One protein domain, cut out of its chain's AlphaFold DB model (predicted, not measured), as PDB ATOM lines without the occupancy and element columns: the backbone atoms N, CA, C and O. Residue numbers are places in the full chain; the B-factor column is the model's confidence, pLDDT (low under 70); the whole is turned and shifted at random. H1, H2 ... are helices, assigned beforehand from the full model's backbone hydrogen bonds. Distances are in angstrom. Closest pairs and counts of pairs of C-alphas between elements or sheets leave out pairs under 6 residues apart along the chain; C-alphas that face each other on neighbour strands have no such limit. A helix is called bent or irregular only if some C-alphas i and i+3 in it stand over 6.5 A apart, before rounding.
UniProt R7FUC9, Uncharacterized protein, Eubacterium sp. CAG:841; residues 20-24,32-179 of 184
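AT A GLANCE: This is residues 20 to 24 and 32 to 179 of the 184 residues of an uncharacterized protein of Eubacterium sp. CAG:841 (UniProt R7FUC9). A long rod of helices is built along the bent helix H6, with H2 side by side with its longer arm H6b. H3 folds back along H2, the hairpin of H4 and H5 packs with H4 on H2 and H5 on both H2 and H6b, and short H1 packs on arm H6a. H2, H3, H4, H5 and H6b form an up-and-down bundle, each running against the one before. The 153 printed residues hold six named helices, H1 to H6, and no named strand: all helix, loose, radius of gyration of the C-alphas 19.5 A, spans 65 by 26 by 26 A.

HOW THE PARTS SIT: H6, residues 135 to 177, was assigned as one helix by its hydrogen bonds but is bent: C-alphas 144 and 147 are 6.8 A apart. Its arms are H6a, residues 135 to 144, and H6b, residues 147 to 177. H2, residues 32 to 57, touches H6b at a shallow tilt of 27 degrees, the same way; the closest C-alphas, of Phe 32 and Thr 150, are 5.1 A apart. H3, residues 63 to 82, forms a hairpin with H2; the closest C-alphas are those of Cys 48 and Tyr 73, 5.4 A. H4, residues 87 to 97, touches residues 37 to 47 of H2, closest at C-alphas 40 and 87, 5.1 A. H5, residues 104 to 124, forms a hairpin with H4 and touches H6b at a steep tilt of 52 degrees, closest at C-alphas 111 and 153, 6.8 A. H1, residues 20 to 24, touches H6a, closest at C-alphas 21 and 135, 5.9 A. Every O i to N i+4 pair is within hydrogen-bond range in H1, H2, H4, H6a and H6b; H3 has 15 of 16 and H5 16 of 17.

IN THESE COORDINATES: H6b measures 45.4 A, H2 37.0 A, H3 and H5 28.8 A each. C-alpha 20 is at (59.160, -34.015, -48.380) and C-alpha 177 at (60.611, -55.873, -101.565).

THE WHOLE: Residues 25 to 31 are cut out, with 12.0 A between C-alphas 24 and 32. Residues 123 to 128 stand free. Residues 97 to 103 and 121 to 131 have pLDDT under 70.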
ATOM      1  N   ASN A  20      59.515 -32.794 -47.664       89.06
ATOM      2  CA  ASN A  20      59.160 -34.015 -48.380       89.06
ATOM      3  C   ASN A  20      58.006 -33.778 -49.361       89.06
ATOM      4  O   ASN A  20      58.081 -34.206 -50.514       89.06
ATOM      5  N   ALA A  21      56.957 -33.061 -48.941       89.12
ATOM      6  CA  ALA A  21      55.866 -32.687 -49.839       89.12
ATOM      7  C   ALA A  21      56.353 -31.784 -50.987       89.12
ATOM      8  O   ALA A  21      55.941 -31.971 -52.134       89.12
ATOM      9  N   ARG A  22      57.267 -30.845 -50.702       87.94
ATOM     10  CA  ARG A  22      57.873 -29.963 -51.711       87.94
ATOM     11  C   ARG A  22      58.707 -30.739 -52.731       87.94
ATOM     12  O   ARG A  22      58.533 -30.542 -53.933       87.94
ATOM     13  N   PHE A  23      59.592 -31.621 -52.270       87.06
ATOM     14  CA  PHE A  23      60.446 -32.426 -53.141       87.06
ATOM     15  C   PHE A  23      59.623 -33.374 -54.006       87.06
ATOM     16  O   PHE A  23      59.830 -33.414 -55.215       87.06
ATOM     17  N   ALA A  24      58.638 -34.064 -53.425       88.81
ATOM     18  CA  ALA A  24      57.747 -34.942 -54.176       88.81
ATOM     19  C   ALA A  24      56.992 -34.189 -55.281       88.81
ATOM     20  O   ALA A  24      56.862 -34.698 -56.396       88.81
ATOM     21  N   PHE A  32      56.807 -35.608 -65.035       94.69
ATOM     22  CA  PHE A  32      55.742 -35.318 -65.999       94.69
ATOM     23  C   PHE A  32      56.273 -34.609 -67.259       94.69
ATOM     24  O   PHE A  32      55.894 -34.964 -68.377       94.69
ATOM     25  N   ILE A  33      57.148 -33.610 -67.093       92.19
ATOM     26  CA  ILE A  33      57.742 -32.876 -68.217       92.19
ATOM     27  C   ILE A  33      58.595 -33.801 -69.086       92.19
ATOM     28  O   ILE A  33      58.477 -33.731 -70.309       92.19
ATOM     29  N   GLU A  34      59.394 -34.676 -68.477       94.12
ATOM     30  CA  GLU A  34      60.212 -35.666 -69.182       94.12
ATOM     31  C   GLU A  34      59.345 -36.612 -70.025       94.12
ATOM     32  O   GLU A  34      59.545 -36.732 -71.234       94.12
ATOM     33  N   VAL A  35      58.307 -37.208 -69.432       95.88
ATOM     34  CA  VAL A  35      57.397 -38.104 -70.162       95.88
ATOM     35  C   VAL A  35      56.683 -37.353 -71.296       95.88
ATOM     36  O   VAL A  35      56.548 -37.878 -72.402       95.88
ATOM     37  N   ALA A  36      56.265 -36.103 -71.074       94.38
ATOM     38  CA  ALA A  36      55.655 -35.285 -72.120       94.38
ATOM     39  C   ALA A  36      56.638 -34.946 -73.260       94.38
ATOM     40  O   ALA A  36      56.219 -34.838 -74.412       94.38
ATOM     41  N   GLN A  37      57.935 -34.794 -72.968       92.56
ATOM     42  CA  GLN A  37      58.981 -34.631 -73.984       92.56
ATOM     43  C   GLN A  37      59.220 -35.924 -74.772       92.56
ATOM     44  O   GLN A  37      59.342 -35.867 -75.995       92.56
ATOM     45  N   MET A  38      59.221 -37.089 -74.114       95.12
ATOM     46  CA  MET A  38      59.292 -38.386 -74.801       95.12
ATOM     47  C   MET A  38      58.100 -38.591 -75.741       95.12
ATOM     48  O   MET A  38      58.268 -39.036 -76.874       95.12
ATOM     49  N   LEU A  39      56.901 -38.207 -75.300       94.12
ATOM     50  CA  LEU A  39      55.711 -38.207 -76.141       94.12
ATOM     51  C   LEU A  39      55.880 -37.276 -77.351       94.12
ATOM     52  O   LEU A  39      55.581 -37.663 -78.476       94.12
ATOM     53  N   GLU A  40      56.407 -36.067 -77.144       93.06
ATOM     54  CA  GLU A  40      56.709 -35.117 -78.221       93.06
ATOM     55  C   GLU A  40      57.667 -35.713 -79.267       93.06
ATOM     56  O   GLU A  40      57.476 -35.546 -80.472       93.06
ATOM     57  N   TYR A  41      58.695 -36.425 -78.812       93.94
ATOM     58  CA  TYR A  41      59.640 -37.143 -79.664       93.94
ATOM     59  C   TYR A  41      58.955 -38.259 -80.469       93.94
ATOM     60  O   TYR A  41      59.107 -38.335 -81.690       93.94
ATOM     61  N   ASN A  42      58.135 -39.082 -79.817       94.12
ATOM     62  CA  ASN A  42      57.457 -40.197 -80.474       94.12
ATOM     63  C   ASN A  42      56.396 -39.731 -81.480       94.12
ATOM     64  O   ASN A  42      56.284 -40.303 -82.561       94.12
ATOM     65  N   LEU A  43      55.684 -38.636 -81.212       92.00
ATOM     66  CA  LEU A  43      54.745 -38.062 -82.183       92.00
ATOM     67  C   LEU A  43      55.442 -37.598 -83.475       92.00
ATOM     68  O   LEU A  43      54.858 -37.715 -84.552       92.00
ATOM     69  N   ARG A  44      56.692 -37.109 -83.398       92.56
ATOM     70  CA  ARG A  44      57.490 -36.792 -84.601       92.56
ATOM     71  C   ARG A  44      57.771 -38.043 -85.418       92.56
ATOM     72  O   ARG A  44      57.530 -38.036 -86.622       92.56
ATOM     73  N   LYS A  45      58.238 -39.112 -84.765       93.25
ATOM     74  CA  LYS A  45      58.489 -40.400 -85.425       93.25
ATOM     75  C   LYS A  45      57.237 -40.926 -86.105       93.25
ATOM     76  O   LYS A  45      57.279 -41.236 -87.290       93.25
ATOM     77  N   LEU A  46      56.125 -40.961 -85.375       92.25
ATOM     78  CA  LEU A  46      54.861 -41.456 -85.896       92.25
ATOM     79  C   LEU A  46      54.438 -40.718 -87.166       92.25
ATOM     80  O   LEU A  46      54.098 -41.360 -88.152       92.25
ATOM     81  N   LEU A  47      54.509 -39.383 -87.160       90.25
ATOM     82  CA  LEU A  47      54.189 -38.580 -88.339       90.25
ATOM     83  C   LEU A  47      55.016 -38.983 -89.562       90.25
ATOM     84  O   LEU A  47      54.492 -38.938 -90.671       90.25
ATOM     85  N   CYS A  48      56.292 -39.313 -89.380       92.50
ATOM     86  CA  CYS A  48      57.180 -39.669 -90.483       92.50
ATOM     87  C   CYS A  48      56.860 -41.073 -90.997       92.50
ATOM     88  O   CYS A  48      56.601 -41.233 -92.182       92.50
ATOM     89  N   TYR A  49      56.780 -42.063 -90.105       94.00
ATOM     90  CA  TYR A  49      56.469 -43.444 -90.478       94.00
ATOM     91  C   TYR A  49      55.095 -43.587 -91.141       94.00
ATOM     92  O   TYR A  49      54.999 -44.161 -92.224       94.00
ATOM     93  N   GLU A  50      54.049 -43.009 -90.545       91.88
ATOM     94  CA  GLU A  50      52.689 -43.065 -91.093       91.88
ATOM     95  C   GLU A  50      52.631 -42.442 -92.495       91.88
ATOM     96  O   GLU A  50      52.020 -43.005 -93.403       91.88
ATOM     97  N   GLN A  51      53.254 -41.273 -92.686       91.62
ATOM     98  CA  GLN A  51      53.230 -40.593 -93.980       91.62
ATOM     99  C   GLN A  51      54.065 -41.332 -95.033       91.62
ATOM    100  O   GLN A  51      53.614 -41.433 -96.172       91.62
ATOM    101  N   SER A  52      55.222 -41.890 -94.661       94.94
ATOM    102  CA  SER A  52      56.029 -42.729 -95.553       94.94
ATOM    103  C   SER A  52      55.231 -43.922 -96.066       94.94
ATOM    104  O   SER A  52      55.136 -44.118 -97.277       94.94
ATOM    105  N   VAL A  53      54.619 -44.690 -95.159       95.44
ATOM    106  CA  VAL A  53      53.847 -45.891 -95.510       95.44
ATOM    107  C   VAL A  53      52.655 -45.531 -96.392       95.44
ATOM    108  O   VAL A  53      52.541 -46.053 -97.498       95.44
ATOM    109  N   LYS A  54      51.834 -44.558 -95.981       93.25
ATOM    110  CA  LYS A  54      50.660 -44.137 -96.764       93.25
ATOM    111  C   LYS A  54      51.025 -43.618 -98.149       93.25
ATOM    112  O   LYS A  54      50.295 -43.848 -99.112       93.25
ATOM    113  N   GLU A  55      52.130 -42.882 -98.266       95.44
ATOM    114  CA  GLU A  55      52.580 -42.401 -99.566       95.44
ATOM    115  C   GLU A  55      53.038 -43.572-100.434       95.44
ATOM    116  O   GLU A  55      52.583 -43.659-101.571       95.44
ATOM    117  N   ILE A  56      53.823 -44.518 -99.909       96.56
ATOM    118  CA  ILE A  56      54.224 -45.728-100.645       96.56
ATOM    119  C   ILE A  56      52.991 -46.489-101.148       96.56
ATOM    120  O   ILE A  56      52.883 -46.712-102.356       96.56
ATOM    121  N   GLU A  57      52.031 -46.785-100.268       95.44
ATOM    122  CA  GLU A  57      50.795 -47.524-100.578       95.44
ATOM    123  C   GLU A  57      49.917 -46.850-101.642       95.44
ATOM    124  O   GLU A  57      49.161 -47.518-102.344       95.44
ATOM    125  N   SER A  58      50.013 -45.526-101.795       95.38
ATOM    126  CA  SER A  58      49.193 -44.767-102.749       95.38
ATOM    127  C   SER A  58      49.628 -44.881-104.218       95.38
ATOM    128  O   SER A  58      48.992 -44.289-105.091       95.38
ATOM    129  N   GLY A  59      50.706 -45.606-104.522       93.62
ATOM    130  CA  GLY A  59      51.227 -45.707-105.883       93.62
ATOM    131  C   GLY A  59      52.093 -46.936-106.114       93.62
ATOM    132  O   GLY A  59      52.133 -47.852-105.301       93.62
ATOM    133  N   GLU A  60      52.801 -46.954-107.241       95.12
ATOM    134  CA  GLU A  60      53.627 -48.098-107.630       95.12
ATOM    135  C   GLU A  60      54.827 -48.292-106.692       95.12
ATOM    136  O   GLU A  60      55.480 -47.331-106.269       95.12
ATOM    137  N   LEU A  61      55.127 -49.548-106.369       96.56
ATOM    138  CA  LEU A  61      56.240 -49.909-105.504       96.56
ATOM    139  C   LEU A  61      57.527 -50.063-106.329       96.56
ATOM    140  O   LEU A  61      57.832 -51.146-106.827       96.56
ATOM    141  N   THR A  62      58.289 -48.976-106.460       97.12
ATOM    142  CA  THR A  62      59.607 -48.964-107.119       97.12
ATOM    143  C   THR A  62      60.711 -48.546-106.152       97.12
ATOM    144  O   THR A  62      60.469 -47.846-105.166       97.12
ATOM    145  N   LYS A  63      61.948 -48.970-106.428       97.12
ATOM    146  CA  LYS A  63      63.103 -48.675-105.571       97.12
ATOM    147  C   LYS A  63      63.363 -47.176-105.463       97.12
ATOM    148  O   LYS A  63      63.604 -46.671-104.367       97.12
ATOM    149  N   GLU A  64      63.298 -46.477-106.589       96.94
ATOM    150  CA  GLU A  64      63.521 -45.038-106.694       96.94
ATOM    151  C   GLU A  64      62.497 -44.286-105.844       96.94
ATOM    152  O   GLU A  64      62.869 -43.504-104.972       96.94
ATOM    153  N   ARG A  65      61.210 -44.619-105.996       97.06
ATOM    154  CA  ARG A  65      60.124 -43.963-105.264       97.06
ATOM    155  C   ARG A  65      60.193 -44.213-103.760       97.06
ATOM    156  O   ARG A  65      60.020 -43.281-102.982       97.06
ATOM    157  N   VAL A  66      60.466 -45.449-103.330       97.00
ATOM    158  CA  VAL A  66      60.627 -45.755-101.896       97.00
ATOM    159  C   VAL A  66      61.816 -44.990-101.307       97.00
ATOM    160  O   VAL A  66      61.712 -44.489-100.190       97.00
ATOM    161  N   THR A  67      62.916 -44.854-102.055       96.75
ATOM    162  CA  THR A  67      64.095 -44.078-101.626       96.75
ATOM    163  C   THR A  67      63.747 -42.600-101.458       96.75
ATOM    164  O   THR A  67      63.958 -42.047-100.383       96.75
ATOM    165  N   GLU A  68      63.127 -41.987-102.471       97.44
ATOM    166  CA  GLU A  68      62.714 -40.578-102.433       97.44
ATOM    167  C   GLU A  68      61.757 -40.281-101.272       97.44
ATOM    168  O   GLU A  68      61.885 -39.253-100.604       97.44
ATOM    169  N   ILE A  69      60.811 -41.185-101.005       97.50
ATOM    170  CA  ILE A  69      59.873 -41.056 -99.886       97.50
ATOM    171  C   ILE A  69      60.612 -41.127 -98.544       97.50
ATOM    172  O   ILE A  69      60.339 -40.310 -97.665       97.50
ATOM    173  N   CYS A  70      61.555 -42.062 -98.378       95.25
ATOM    174  CA  CYS A  70      62.342 -42.164 -97.147       95.25
ATOM    175  C   CYS A  70      63.159 -40.890 -96.905       95.25
ATOM    176  O   CYS A  70      63.005 -40.271 -95.856       95.25
ATOM    177  N   ASP A  71      63.927 -40.440 -97.899       95.62
ATOM    178  CA  ASP A  71      64.763 -39.238 -97.786       95.62
ATOM    179  C   ASP A  71      63.923 -37.990 -97.469       95.62
ATOM    180  O   ASP A  71      64.299 -37.144 -96.652       95.62
ATOM    181  N   LYS A  72      62.742 -37.881 -98.089       96.81
ATOM    182  CA  LYS A  72      61.781 -36.802 -97.839       96.81
ATOM    183  C   LYS A  72      61.320 -36.776 -96.383       96.81
ATOM    184  O   LYS A  72      61.263 -35.694 -95.793       96.81
ATOM    185  N   TYR A  73      60.948 -37.922 -95.815       95.38
ATOM    186  CA  TYR A  73      60.407 -37.972 -94.456       95.38
ATOM    187  C   TYR A  73      61.481 -37.994 -93.366       95.38
ATOM    188  O   TYR A  73      61.227 -37.457 -92.287       95.38
ATOM    189  N   ASP A  74      62.688 -38.476 -93.665       93.69
ATOM    190  CA  ASP A  74      63.865 -38.304 -92.807       93.69
ATOM    191  C   ASP A  74      64.235 -36.819 -92.708       93.69
ATOM    192  O   ASP A  74      64.374 -36.270 -91.614       93.69
ATOM    193  N   LYS A  75      64.255 -36.106 -93.841       95.25
ATOM    194  CA  LYS A  75      64.437 -34.651 -93.832       95.25
ATOM    195  C   LYS A  75      63.321 -33.936 -93.069       95.25
ATOM    196  O   LYS A  75      63.590 -33.034 -92.283       95.25
ATOM    197  N   TYR A  76      62.068 -34.342 -93.271       92.81
ATOM    198  CA  TYR A  76      60.944 -33.763 -92.537       92.81
ATOM    199  C   TYR A  76      61.087 -33.960 -91.020       92.81
ATOM    200  O   TYR A  76      60.747 -33.053 -90.260       92.81
ATOM    201  N   TYR A  77      61.596 -35.114 -90.572       92.69
ATOM    202  CA  TYR A  77      61.900 -35.368 -89.165       92.69
ATOM    203  C   TYR A  77      62.911 -34.349 -88.622       92.69
ATOM    204  O   TYR A  77      62.634 -33.713 -87.599       92.69
ATOM    205  N   ASP A  78      64.020 -34.127 -89.328       93.44
ATOM    206  CA  ASP A  78      65.042 -33.145 -88.947       93.44
ATOM    207  C   ASP A  78      64.490 -31.710 -88.927       93.44
ATOM    208  O   ASP A  78      64.695 -30.964 -87.961       93.44
ATOM    209  N   ASP A  79      63.695 -31.349 -89.939       91.88
ATOM    210  CA  ASP A  79      63.041 -30.044 -90.039       91.88
ATOM    211  C   ASP A  79      62.132 -29.780 -88.823       91.88
ATOM    212  O   ASP A  79      62.045 -28.649 -88.341       91.88
ATOM    213  N   THR A  80      61.507 -30.813 -88.235       89.81
ATOM    214  CA  THR A  80      60.678 -30.624 -87.031       89.81
ATOM    215  C   THR A  80      61.459 -30.127 -85.808       89.81
ATOM    216  O   THR A  80      60.866 -29.483 -84.932       89.81
ATOM    217  N   TYR A  81      62.764 -30.407 -85.726       87.25
ATOM    218  CA  TYR A  81      63.642 -29.879 -84.679       87.25
ATOM    219  C   TYR A  81      64.138 -28.480 -85.017       87.25
ATOM    220  O   TYR A  81      64.133 -27.612 -84.139       87.25
ATOM    221  N   ALA A  82      64.520 -28.248 -86.277       87.50
ATOM    222  CA  ALA A  82      64.940 -26.933 -86.755       87.50
ATOM    223  C   ALA A  82      63.833 -25.884 -86.541       87.50
ATOM    224  O   ALA A  82      64.083 -24.814 -85.983       87.50
ATOM    225  N   ASP A  83      62.588 -26.253 -86.852       86.62
ATOM    226  CA  ASP A  83      61.386 -25.434 -86.659       86.62
ATOM    227  C   ASP A  83      60.928 -25.348 -85.194       86.62
ATOM    228  O   ASP A  83      59.968 -24.639 -84.878       86.62
ATOM    229  N   ARG A  84      61.581 -26.084 -84.283       86.31
ATOM    230  CA  ARG A  84      61.231 -26.172 -82.854       86.31
ATOM    231  C   ARG A  84      59.749 -26.483 -82.634       86.31
ATOM    232  O   ARG A  84      59.093 -25.876 -81.783       86.31
ATOM    233  N   LEU A  85      59.204 -27.424 -83.408       85.62
ATOM    234  CA  LEU A  85      57.787 -27.766 -83.316       85.62
ATOM    235  C   LEU A  85      57.463 -28.296 -81.923       85.62
ATOM    236  O   LEU A  85      57.985 -29.323 -81.512       85.62
ATOM    237  N   THR A  86      56.585 -27.612 -81.200       86.38
ATOM    238  CA  THR A  86      56.170 -28.025 -79.855       86.38
ATOM    239  C   THR A  86      55.175 -29.183 -79.904       86.38
ATOM    240  O   THR A  86      54.539 -29.423 -80.934       86.38
ATOM    241  N   LEU A  87      54.953 -29.845 -78.764       83.75
ATOM    242  CA  LEU A  87      53.892 -30.846 -78.589       83.75
ATOM    243  C   LEU A  87      52.551 -30.395 -79.178       83.75
ATOM    244  O   LEU A  87      51.963 -31.114 -79.978       83.75
ATOM    245  N   GLY A  88      52.100 -29.176 -78.872       84.38
ATOM    246  CA  GLY A  88      50.858 -28.638 -79.430       84.38
ATOM    247  C   GLY A  88      50.865 -28.525 -80.961       84.38
ATOM    248  O   GLY A  88      49.863 -28.838 -81.604       84.38
ATOM    249  N   ALA A  89      51.986 -28.121 -81.566       87.19
ATOM    250  CA  ALA A  89      52.108 -28.047 -83.021       87.19
ATOM    251  C   ALA A  89      52.058 -29.440 -83.671       87.19
ATOM    252  O   ALA A  89      51.388 -29.616 -84.690       87.19
ATOM    253  N   LEU A  90      52.716 -30.432 -83.066       87.81
ATOM    254  CA  LEU A  90      52.717 -31.819 -83.541       87.81
ATOM    255  C   LEU A  90      51.332 -32.455 -83.432       87.81
ATOM    256  O   LEU A  90      50.843 -33.007 -84.415       87.81
ATOM    257  N   VAL A  91      50.657 -32.290 -82.290       82.44
ATOM    258  CA  VAL A  91      49.276 -32.757 -82.080       82.44
ATOM    259  C   VAL A  91      48.340 -32.162 -83.131       82.44
ATOM    260  O   VAL A  91      47.567 -32.882 -83.754       82.44
ATOM    261  N   ASN A  92      48.460 -30.862 -83.414       83.44
ATOM    262  CA  ASN A  92      47.662 -30.217 -84.457       83.44
ATOM    263  C   ASN A  92      47.938 -30.777 -85.859       83.44
ATOM    264  O   ASN A  92      47.009 -30.892 -86.658       83.44
ATOM    265  N   ARG A  93      49.196 -31.103 -86.187       84.44
ATOM    266  CA  ARG A  93      49.545 -31.711 -87.482       84.44
ATOM    267  C   ARG A  93      48.970 -33.122 -87.604       84.44
ATOM    268  O   ARG A  93      48.392 -33.433 -88.640       84.44
ATOM    269  N   ILE A  94      49.070 -33.921 -86.545       77.50
ATOM    270  CA  ILE A  94      48.515 -35.278 -86.480       77.50
ATOM    271  C   ILE A  94      46.996 -35.244 -86.644       77.50
ATOM    272  O   ILE A  94      46.467 -35.892 -87.541       77.50
ATOM    273  N   ASN A  95      46.300 -34.402 -85.876       73.88
ATOM    274  CA  ASN A  95      44.839 -34.298 -85.923       73.88
ATOM    275  C   ASN A  95      44.299 -33.879 -87.301       73.88
ATOM    276  O   ASN A  95      43.170 -34.208 -87.646       73.88
ATOM    277  N   LYS A  96      45.086 -33.136 -88.091       75.56
ATOM    278  CA  LYS A  96      44.697 -32.710 -89.446       75.56
ATOM    279  C   LYS A  96      44.942 -33.769 -90.520       75.56
ATOM    280  O   LYS A  96      44.354 -33.660 -91.591       75.56
ATOM    281  N   LYS A  97      45.853 -34.716 -90.286       67.81
ATOM    282  CA  LYS A  97      46.376 -35.620 -91.325       67.81
ATOM    283  C   LYS A  97      46.104 -37.100 -91.068       67.81
ATOM    284  O   LYS A  97      46.121 -37.881 -92.014       67.81
ATOM    285  N   SER A  98      45.875 -37.488 -89.821       59.75
ATOM    286  CA  SER A  98      45.782 -38.886 -89.430       59.75
ATOM    287  C   SER A  98      44.360 -39.277 -89.039       59.75
ATOM    288  O   SER A  98      43.725 -38.652 -88.191       59.75
ATOM    289  N   CYS A  99      43.879 -40.365 -89.634       52.84
ATOM    290  CA  CYS A  99      42.643 -41.054 -89.269       52.84
ATOM    291  C   CYS A  99      42.766 -41.877 -87.968       52.84
ATOM    292  O   CYS A  99      41.748 -42.326 -87.449       52.84
ATOM    293  N   LEU A 100      43.973 -42.042 -87.407       55.88
ATOM    294  CA  LEU A 100      44.233 -42.872 -86.219       55.88
ATOM    295  C   LEU A 100      43.791 -42.227 -84.894       55.88
ATOM    296  O   LEU A 100      43.755 -42.892 -83.862       55.88
ATOM    297  N   PHE A 101      43.486 -40.926 -84.883       60.59
ATOM    298  CA  PHE A 101      43.579 -40.130 -83.655       60.59
ATOM    299  C   PHE A 101      42.264 -39.711 -83.010       60.59
ATOM    300  O   PHE A 101      42.315 -38.981 -82.028       60.59
ATOM    301  N   GLY A 102      41.098 -40.175 -83.465       64.81
ATOM    302  CA  GLY A 102      39.821 -39.774 -82.850       64.81
ATOM    303  C   GLY A 102      39.798 -39.947 -81.320       64.81
ATOM    304  O   GLY A 102      39.400 -39.035 -80.598       64.81
ATOM    305  N   GLU A 103      40.313 -41.075 -80.818       68.75
ATOM    306  CA  GLU A 103      40.376 -41.352 -79.376       68.75
ATOM    307  C   GLU A 103      41.571 -40.679 -78.672       68.75
ATOM    308  O   GLU A 103      41.471 -40.242 -77.524       68.75
ATOM    309  N   PHE A 104      42.715 -40.574 -79.350       79.75
ATOM    310  CA  PHE A 104      43.952 -40.051 -78.765       79.75
ATOM    311  C   PHE A 104      44.038 -38.519 -78.795       79.75
ATOM    312  O   PHE A 104      44.677 -37.927 -77.930       79.75
ATOM    313  N   ALA A 105      43.388 -37.859 -79.754       80.31
ATOM    314  CA  ALA A 105      43.471 -36.416 -79.979       80.31
ATOM    315  C   ALA A 105      43.022 -35.603 -78.761       80.31
ATOM    316  O   ALA A 105      43.660 -34.605 -78.410       80.31
ATOM    317  N   SER A 106      41.945 -36.035 -78.101       84.38
ATOM    318  CA  SER A 106      41.435 -35.398 -76.884       84.38
ATOM    319  C   SER A 106      42.451 -35.505 -75.745       84.38
ATOM    320  O   SER A 106      42.823 -34.487 -75.163       84.38
ATOM    321  N   LYS A 107      42.991 -36.709 -75.510       90.19
ATOM    322  CA  LYS A 107      44.005 -36.986 -74.481       90.19
ATOM    323  C   LYS A 107      45.310 -36.226 -74.747       90.19
ATOM    324  O   LYS A 107      45.855 -35.597 -73.847       90.19
ATOM    325  N   LEU A 108      45.789 -36.200 -75.992       90.12
ATOM    326  CA  LEU A 108      46.980 -35.441 -76.396       90.12
ATOM    327  C   LEU A 108      46.807 -33.930 -76.197       90.12
ATOM    328  O   LEU A 108      47.727 -33.243 -75.742       90.12
ATOM    329  N   THR A 109      45.620 -33.412 -76.512       88.31
ATOM    330  CA  THR A 109      45.276 -32.006 -76.278       88.31
ATOM    331  C   THR A 109      45.281 -31.694 -74.785       88.31
ATOM    332  O   THR A 109      45.876 -30.696 -74.378       88.31
ATOM    333  N   GLU A 110      44.679 -32.562 -73.970       92.12
ATOM    334  CA  GLU A 110      44.651 -32.430 -72.514       92.12
ATOM    335  C   GLU A 110      46.067 -32.427 -71.915       92.12
ATOM    336  O   GLU A 110      46.411 -31.523 -71.149       92.12
ATOM    337  N   ILE A 111      46.928 -33.365 -72.328       93.50
ATOM    338  CA  ILE A 111      48.337 -33.433 -71.903       93.50
ATOM    339  C   ILE A 111      49.070 -32.134 -72.248       93.50
ATOM    340  O   ILE A 111      49.747 -31.551 -71.395       93.50
ATOM    341  N   ASN A 112      48.925 -31.638 -73.482       91.50
ATOM    342  CA  ASN A 112      49.580 -30.402 -73.906       91.50
ATOM    343  C   ASN A 112      49.084 -29.189 -73.103       91.50
ATOM    344  O   ASN A 112      49.892 -28.384 -72.639       91.50
ATOM    345  N   GLN A 113      47.771 -29.068 -72.893       89.56
ATOM    346  CA  GLN A 113      47.195 -28.001 -72.071       89.56
ATOM    347  C   GLN A 113      47.704 -28.064 -70.629       89.56
ATOM    348  O   GLN A 113      48.043 -27.030 -70.048       89.56
ATOM    349  N   TYR A 114      47.813 -29.264 -70.057       91.25
ATOM    350  CA  TYR A 114      48.349 -29.440 -68.716       91.25
ATOM    351  C   TYR A 114      49.841 -29.088 -68.640       91.25
ATOM    352  O   TYR A 114      50.247 -28.379 -67.721       91.25
ATOM    353  N   ARG A 115      50.651 -29.472 -69.636       89.94
ATOM    354  CA  ARG A 115      52.062 -29.060 -69.743       89.94
ATOM    355  C   ARG A 115      52.214 -27.547 -69.784       89.94
ATOM    356  O   ARG A 115      52.986 -26.998 -69.002       89.94
ATOM    357  N   VAL A 116      51.447 -26.873 -70.638       86.12
ATOM    358  CA  VAL A 116      51.407 -25.406 -70.704       86.12
ATOM    359  C   VAL A 116      51.024 -24.842 -69.333       86.12
ATOM    360  O   VAL A 116      51.732 -23.991 -68.797       86.12
ATOM    361  N   LYS A 117      49.973 -25.369 -68.693       84.19
ATOM    362  CA  LYS A 117      49.556 -24.933 -67.356       84.19
ATOM    363  C   LYS A 117      50.678 -25.062 -66.325       84.19
ATOM    364  O   LYS A 117      50.903 -24.100 -65.598       84.19
ATOM    365  N   ILE A 118      51.367 -26.200 -66.251       82.50
ATOM    366  CA  ILE A 118      52.478 -26.437 -65.317       82.50
ATOM    367  C   ILE A 118      53.624 -25.451 -65.574       82.50
ATOM    368  O   ILE A 118      54.044 -24.757 -64.648       82.50
ATOM    369  N   VAL A 119      54.064 -25.310 -66.830       76.25
ATOM    370  CA  VAL A 119      55.149 -24.390 -67.216       76.25
ATOM    371  C   VAL A 119      54.804 -22.941 -66.861       76.25
ATOM    372  O   VAL A 119      55.586 -22.254 -66.205       76.25
ATOM    373  N   HIS A 120      53.610 -22.477 -67.229       72.19
ATOM    374  CA  HIS A 120      53.211 -21.091 -66.989       72.19
ATOM    375  C   HIS A 120      52.877 -20.815 -65.518       72.19
ATOM    376  O   HIS A 120      53.269 -19.781 -64.981       72.19
ATOM    377  N   SER A 121      52.158 -21.715 -64.845       65.19
ATOM    378  CA  SER A 121      51.628 -21.462 -63.498       65.19
ATOM    379  C   SER A 121      52.679 -21.645 -62.406       65.19
ATOM    380  O   SER A 121      52.649 -20.915 -61.416       65.19
ATOM    381  N   ILE A 122      53.600 -22.598 -62.579       64.44
ATOM    382  CA  ILE A 122      54.569 -22.968 -61.542       64.44
ATOM    383  C   ILE A 122      55.914 -22.281 -61.769       64.44
ATOM    384  O   ILE A 122      56.484 -21.768 -60.811       64.44
ATOM    385  N   PHE A 123      56.400 -22.204 -63.012       64.00
ATOM    386  CA  PHE A 123      57.738 -21.663 -63.280       64.00
ATOM    387  C   PHE A 123      57.742 -20.181 -63.650       64.00
ATOM    388  O   PHE A 123      58.572 -19.437 -63.139       64.00
ATOM    389  N   GLN A 124      56.833 -19.729 -64.520       56.19
ATOM    390  CA  GLN A 124      56.886 -18.344 -65.006       56.19
ATOM    391  C   GLN A 124      56.232 -17.352 -64.053       56.19
ATOM    392  O   GLN A 124      56.763 -16.275 -63.800       56.19
ATOM    393  N   ASN A 125      55.070 -17.709 -63.524       49.94
ATOM    394  CA  ASN A 125      54.241 -16.722 -62.864       49.94
ATOM    395  C   ASN A 125      54.398 -16.703 -61.341       49.94
ATOM    396  O   ASN A 125      54.088 -15.690 -60.719       49.94
ATOM    397  N   ASN A 126      54.839 -17.790 -60.693       52.41
ATOM    398  CA  ASN A 126      54.700 -17.930 -59.234       52.41
ATOM    399  C   ASN A 126      53.262 -17.556 -58.751       52.41
ATOM    400  O   ASN A 126      53.077 -17.213 -57.591       52.41
ATOM    401  N   ILE A 127      52.237 -17.545 -59.629       46.22
ATOM    402  CA  ILE A 127      50.930 -16.888 -59.384       46.22
ATOM    403  C   ILE A 127      50.020 -17.754 -58.503       46.22
ATOM    404  O   ILE A 127      49.058 -17.247 -57.932       46.22
ATOM    405  N   VAL A 128      50.347 -19.030 -58.269       51.75
ATOM    406  CA  VAL A 128      49.616 -19.901 -57.320       51.75
ATOM    407  C   VAL A 128      50.000 -19.592 -55.853       51.75
ATOM    408  O   VAL A 128      50.192 -20.479 -55.025       51.75
ATOM    409  N   LYS A 129      50.176 -18.302 -55.559       55.66
ATOM    410  CA  LYS A 129      50.990 -17.748 -54.472       55.66
ATOM    411  C   LYS A 129      50.391 -17.808 -53.051       55.66
ATOM    412  O   LYS A 129      51.129 -17.467 -52.137       55.66
ATOM    413  N   PRO A 130      49.137 -18.256 -52.815       56.91
ATOM    414  CA  PRO A 130      48.711 -18.637 -51.456       56.91
ATOM    415  C   PRO A 130      48.478 -20.144 -51.260       56.91
ATOM    416  O   PRO A 130      48.848 -20.689 -50.233       56.91
ATOM    417  N   ASN A 131      47.884 -20.857 -52.222       66.38
ATOM    418  CA  ASN A 131      47.393 -22.221 -51.957       66.38
ATOM    419  C   ASN A 131      48.491 -23.293 -51.980       66.38
ATOM    420  O   ASN A 131      48.323 -24.343 -51.373       66.38
ATOM    421  N   LEU A 132      49.613 -23.056 -52.666       78.62
ATOM    422  CA  LEU A 132      50.726 -24.010 -52.665       78.62
ATOM    423  C   LEU A 132      51.618 -23.886 -51.430       78.62
ATOM    424  O   LEU A 132      52.527 -24.697 -51.294       78.62
ATOM    425  N   THR A 133      51.379 -22.925 -50.527       83.44
ATOM    426  CA  THR A 133      52.120 -22.884 -49.260       83.44
ATOM    427  C   THR A 133      51.707 -24.005 -48.318       83.44
ATOM    428  O   THR A 133      52.530 -24.443 -47.521       83.44
ATOM    429  N   ASP A 134      50.468 -24.492 -48.424       88.38
ATOM    430  CA  ASP A 134      49.951 -25.594 -47.613       88.38
ATOM    431  C   ASP A 134      50.430 -26.959 -48.159       88.38
ATOM    432  O   ASP A 134      50.070 -27.337 -49.283       88.38
ATOM    433  N   PRO A 135      51.196 -27.740 -47.374       89.94
ATOM    434  CA  PRO A 135      51.629 -29.080 -47.758       89.94
ATOM    435  C   PRO A 135      50.489 -30.036 -48.133       89.94
ATOM    436  O   PRO A 135      50.666 -30.878 -49.014       89.94
ATOM    437  N   ASN A 136      49.320 -29.929 -47.499       91.44
ATOM    438  CA  ASN A 136      48.184 -30.807 -47.781       91.44
ATOM    439  C   ASN A 136      47.591 -30.520 -49.158       91.44
ATOM    440  O   ASN A 136      47.331 -31.454 -49.914       91.44
ATOM    441  N   ILE A 137      47.466 -29.243 -49.529       88.38
ATOM    442  CA  ILE A 137      47.023 -28.849 -50.873       88.38
ATOM    443  C   ILE A 137      48.024 -29.339 -51.927       88.38
ATOM    444  O   ILE A 137      47.619 -29.861 -52.968       88.38
ATOM    445  N   VAL A 138      49.329 -29.220 -51.657       87.44
ATOM    446  CA  VAL A 138      50.389 -29.700 -52.561       87.44
ATOM    447  C   VAL A 138      50.322 -31.218 -52.749       87.44
ATOM    448  O   VAL A 138      50.359 -31.700 -53.885       87.44
ATOM    449  N   ARG A 139      50.167 -31.990 -51.668       91.06
ATOM    450  CA  ARG A 139      49.988 -33.453 -51.725       91.06
ATOM    451  C   ARG A 139      48.731 -33.854 -52.486       91.06
ATOM    452  O   ARG A 139      48.782 -34.749 -53.334       91.06
ATOM    453  N   ASP A 140      47.619 -33.181 -52.217       90.56
ATOM    454  CA  ASP A 140      46.345 -33.434 -52.884       90.56
ATOM    455  C   ASP A 140      46.439 -33.151 -54.380       90.56
ATOM    456  O   ASP A 140      46.009 -33.965 -55.197       90.56
ATOM    457  N   TYR A 141      47.053 -32.034 -54.767       88.81
ATOM    458  CA  TYR A 141      47.288 -31.731 -56.172       88.81
ATOM    459  C   TYR A 141      48.196 -32.777 -56.830       88.81
ATOM    460  O   TYR A 141      47.903 -33.250 -57.931       88.81
ATOM    461  N   THR A 142      49.280 -33.163 -56.153       89.56
ATOM    462  CA  THR A 142      50.238 -34.152 -56.666       89.56
ATOM    463  C   THR A 142      49.542 -35.484 -56.939       89.56
ATOM    464  O   THR A 142      49.588 -35.994 -58.056       89.56
ATOM    465  N   SER A 143      48.826 -36.011 -55.946       92.00
ATOM    466  CA  SER A 143      48.166 -37.319 -56.018       92.00
ATOM    467  C   SER A 143      46.932 -37.341 -56.923       92.00
ATOM    468  O   SER A 143      46.719 -38.321 -57.630       92.00
ATOM    469  N   LYS A 144      46.119 -36.276 -56.938       91.62
ATOM    470  CA  LYS A 144      44.835 -36.251 -57.666       91.62
ATOM    471  C   LYS A 144      44.932 -35.672 -59.075       91.62
ATOM    472  O   LYS A 144      43.999 -35.846 -59.855       91.62
ATOM    473  N   ARG A 145      46.002 -34.944 -59.413       90.25
ATOM    474  CA  ARG A 145      46.157 -34.303 -60.734       90.25
ATOM    475  C   ARG A 145      47.457 -34.673 -61.429       90.25
ATOM    476  O   ARG A 145      47.403 -35.182 -62.542       90.25
ATOM    477  N   LEU A 146      48.597 -34.432 -60.788       90.69
ATOM    478  CA  LEU A 146      49.901 -34.565 -61.442       90.69
ATOM    479  C   LEU A 146      50.265 -36.024 -61.741       90.69
ATOM    480  O   LEU A 146      50.610 -36.348 -62.877       90.69
ATOM    481  N   VAL A 147      50.122 -36.914 -60.757       93.38
ATOM    482  CA  VAL A 147      50.369 -38.354 -60.935       93.38
ATOM    483  C   VAL A 147      49.406 -38.966 -61.966       93.38
ATOM    484  O   VAL A 147      49.894 -39.584 -62.911       93.38
ATOM    485  N   PRO A 148      48.074 -38.751 -61.899       95.56
ATOM    486  CA  PRO A 148      47.156 -39.251 -62.924       95.56
ATOM    487  C   PRO A 148      47.473 -38.757 -64.338       95.56
ATOM    488  O   PRO A 148      47.445 -39.548 -65.276       95.56
ATOM    489  N   MET A 149      47.826 -37.477 -64.499       95.25
ATOM    490  CA  MET A 149      48.213 -36.934 -65.803       95.25
ATOM    491  C   MET A 149      49.509 -37.566 -66.323       95.25
ATOM    492  O   MET A 149      49.619 -37.878 -67.508       95.25
ATOM    493  N   THR A 150      50.479 -37.795 -65.437       96.44
ATOM    494  CA  THR A 150      51.726 -38.491 -65.779       96.44
ATOM    495  C   THR A 150      51.439 -39.910 -66.246       96.44
ATOM    496  O   THR A 150      51.871 -40.289 -67.329       96.44
ATOM    497  N   ASN A 151      50.629 -40.659 -65.496       97.19
ATOM    498  CA  ASN A 151      50.237 -42.020 -65.859       97.19
ATOM    499  C   ASN A 151      49.507 -42.056 -67.203       97.19
ATOM    500  O   ASN A 151      49.850 -42.863 -68.060       97.19
ATOM    501  N   MET A 152      48.561 -41.141 -67.437       95.69
ATOM    502  CA  MET A 152      47.901 -41.028 -68.738       95.69
ATOM    503  C   MET A 152      48.911 -40.751 -69.856       95.69
ATOM    504  O   MET A 152      48.839 -41.372 -70.912       95.69
ATOM    505  N   THR A 153      49.875 -39.858 -69.629       95.94
ATOM    506  CA  THR A 153      50.912 -39.543 -70.623       95.94
ATOM    507  C   THR A 153      51.775 -40.768 -70.930       95.94
ATOM    508  O   THR A 153      52.050 -41.024 -72.098       95.94
ATOM    509  N   ILE A 154      52.142 -41.559 -69.916       97.44
ATOM    510  CA  ILE A 154      52.884 -42.820 -70.085       97.44
ATOM    511  C   ILE A 154      52.090 -43.804 -70.947       97.44
ATOM    512  O   ILE A 154      52.633 -44.347 -71.907       97.44
ATOM    513  N   GLU A 155      50.814 -44.026 -70.632       95.88
ATOM    514  CA  GLU A 155      49.978 -44.985 -71.363       95.88
ATOM    515  C   GLU A 155      49.771 -44.570 -72.822       95.88
ATOM    516  O   GLU A 155      49.882 -45.390 -73.732       95.88
ATOM    517  N   ILE A 156      49.562 -43.276 -73.067       93.25
ATOM    518  CA  ILE A 156      49.466 -42.736 -74.426       93.25
ATOM    519  C   ILE A 156      50.787 -42.894 -75.172       93.25
ATOM    520  O   ILE A 156      50.792 -43.282 -76.339       93.25
ATOM    521  N   ASN A 157      51.910 -42.648 -74.500       94.62
ATOM    522  CA  ASN A 157      53.223 -42.812 -75.101       94.62
ATOM    523  C   ASN A 157      53.489 -44.273 -75.501       94.62
ATOM    524  O   ASN A 157      53.958 -44.519 -76.608       94.62
ATOM    525  N   LYS A 158      53.128 -45.244 -74.650       95.50
ATOM    526  CA  LYS A 158      53.213 -46.679 -74.976       95.50
ATOM    527  C   LYS A 158      52.355 -47.042 -76.185       95.50
ATOM    528  O   LYS A 158      52.836 -47.709 -77.092       95.50
ATOM    529  N   ALA A 159      51.107 -46.574 -76.223       93.25
ATOM    530  CA  ALA A 159      50.216 -46.835 -77.350       93.25
ATOM    531  C   ALA A 159      50.791 -46.289 -78.667       93.25
ATOM    532  O   ALA A 159      50.770 -46.977 -79.682       93.25
ATOM    533  N   ILE A 160      51.361 -45.081 -78.643       92.25
ATOM    534  CA  ILE A 160      52.007 -44.475 -79.813       92.25
ATOM    535  C   ILE A 160      53.245 -45.260 -80.249       92.25
ATOM    536  O   ILE A 160      53.434 -45.435 -81.447       92.25
ATOM    537  N   ILE A 161      54.067 -45.744 -79.314       95.25
ATOM    538  CA  ILE A 161      55.233 -46.582 -79.638       95.25
ATOM    539  C   ILE A 161      54.796 -47.836 -80.397       95.25
ATOM    540  O   ILE A 161      55.336 -48.095 -81.465       95.25
ATOM    541  N   ASN A 162      53.760 -48.534 -79.931       94.56
ATOM    542  CA  ASN A 162      53.256 -49.726 -80.619       94.56
ATOM    543  C   ASN A 162      52.778 -49.414 -82.053       94.56
ATOM    544  O   ASN A 162      52.971 -50.210 -82.966       94.56
ATOM    545  N   ILE A 163      52.161 -48.244 -82.270       92.31
ATOM    546  CA  ILE A 163      51.740 -47.807 -83.612       92.31
ATOM    547  C   ILE A 163      52.963 -47.490 -84.489       92.31
ATOM    548  O   ILE A 163      52.974 -47.820 -85.672       92.31
ATOM    549  N   ILE A 164      53.995 -46.854 -83.923       94.38
ATOM    550  CA  ILE A 164      55.256 -46.585 -84.627       94.38
ATOM    551  C   ILE A 164      55.922 -47.892 -85.049       94.38
ATOM    552  O   ILE A 164      56.391 -47.980 -86.179       94.38
ATOM    553  N   GLU A 165      55.964 -48.887 -84.164       95.88
ATOM    554  CA  GLU A 165      56.550 -50.199 -84.450       95.88
ATOM    555  C   GLU A 165      55.839 -50.875 -85.623       95.88
ATOM    556  O   GLU A 165      56.513 -51.270 -86.570       95.88
ATOM    557  N   ALA A 166      54.501 -50.883 -85.636       94.88
ATOM    558  CA  ALA A 166      53.726 -51.426 -86.750       94.88
ATOM    559  C   ALA A 166      54.069 -50.742 -88.089       94.88
ATOM    560  O   ALA A 166      54.443 -51.408 -89.051       94.88
ATOM    561  N   TYR A 167      54.054 -49.405 -88.144       95.00
ATOM    562  CA  TYR A 167      54.430 -48.698 -89.376       95.00
ATOM    563  C   TYR A 167      55.908 -48.864 -89.750       95.00
ATOM    564  O   TYR A 167      56.267 -48.801 -90.927       95.00
ATOM    565  N   SER A 168      56.789 -49.029 -88.764       95.62
ATOM    566  CA  SER A 168      58.201 -49.288 -89.020       95.62
ATOM    567  C   SER A 168      58.403 -50.663 -89.647       95.62
ATOM    568  O   SER A 168      59.240 -50.789 -90.539       95.62
ATOM    569  N   GLU A 169      57.662 -51.674 -89.196       96.56
ATOM    570  CA  GLU A 169      57.658 -53.008 -89.796       96.56
ATOM    571  C   GLU A 169      57.153 -52.952 -91.242       96.56
ATOM    572  O   GLU A 169      57.863 -53.407 -92.141       96.56
ATOM    573  N   ASP A 170      56.027 -52.278 -91.494       96.31
ATOM    574  CA  ASP A 170      55.498 -52.084 -92.851       96.31
ATOM    575  C   ASP A 170      56.530 -51.407 -93.773       96.31
ATOM    576  O   ASP A 170      56.808 -51.865 -94.886       96.31
ATOM    577  N   LEU A 171      57.178 -50.334 -93.304       96.38
ATOM    578  CA  LEU A 171      58.210 -49.638 -94.076       96.38
ATOM    579  C   LEU A 171      59.421 -50.536 -94.370       96.38
ATOM    580  O   LEU A 171      59.984 -50.484 -95.469       96.38
ATOM    581  N   HIS A 172      59.839 -51.359 -93.406       96.38
ATOM    582  CA  HIS A 172      60.912 -52.332 -93.604       96.38
ATOM    583  C   HIS A 172      60.532 -53.387 -94.644       96.38
ATOM    584  O   HIS A 172      61.376 -53.766 -95.459       96.38
ATOM    585  N   ASP A 173      59.277 -53.820 -94.674       97.06
ATOM    586  CA  ASP A 173      58.769 -54.768 -95.662       97.06
ATOM    587  C   ASP A 173      58.812 -54.187 -97.071       97.06
ATOM    588  O   ASP A 173      59.325 -54.844 -97.983       97.06
ATOM    589  N   TYR A 174      58.384 -52.937 -97.250       97.31
ATOM    590  CA  TYR A 174      58.506 -52.257 -98.540       97.31
ATOM    591  C   TYR A 174      59.961 -52.112 -98.974       97.31
ATOM    592  O   TYR A 174      60.290 -52.448-100.112       97.31
ATOM    593  N   LYS A 175      60.856 -51.692 -98.067       96.69
ATOM    594  CA  LYS A 175      62.297 -51.598 -98.355       96.69
ATOM    595  C   LYS A 175      62.871 -52.944 -98.807       96.69
ATOM    596  O   LYS A 175      63.602 -52.982 -99.797       96.69
ATOM    597  N   ARG A 176      62.503 -54.055 -98.156       96.94
ATOM    598  CA  ARG A 176      62.941 -55.407 -98.552       96.94
ATOM    599  C   ARG A 176      62.466 -55.788 -99.947       96.94
ATOM    600  O   ARG A 176      63.267 -56.293-100.730       96.94
ATOM    601  N   GLN A 177      61.199 -55.526-100.268       97.12
ATOM    602  CA  GLN A 177      60.611 -55.873-101.565       97.12
ATOM    603  C   GLN A 177      61.322 -55.190-102.741       97.12
ATOM    604  O   GLN A 177      61.455 -55.791-103.804       97.12
ATOM    605  N   VAL A 178      61.843 -53.975-102.542       97.19
ATOM    606  CA  VAL A 178      62.583 -53.222-103.573       97.19
ATOM    607  C   VAL A 178      64.112 -53.318-103.441       97.19
ATOM    608  O   VAL A 178      64.848 -52.623-104.145       97.19
ATOM    609  N   GLY A 179      64.621 -54.167-102.540       95.81
ATOM    610  CA  GLY A 179      66.057 -54.391-102.350       95.81
ATOM    611  C   GLY A 179      66.815 -53.206-101.737       95.81
ATOM    612  O   GLY A 179      67.976 -52.972-102.087       95.81
TER     613      GLY A 179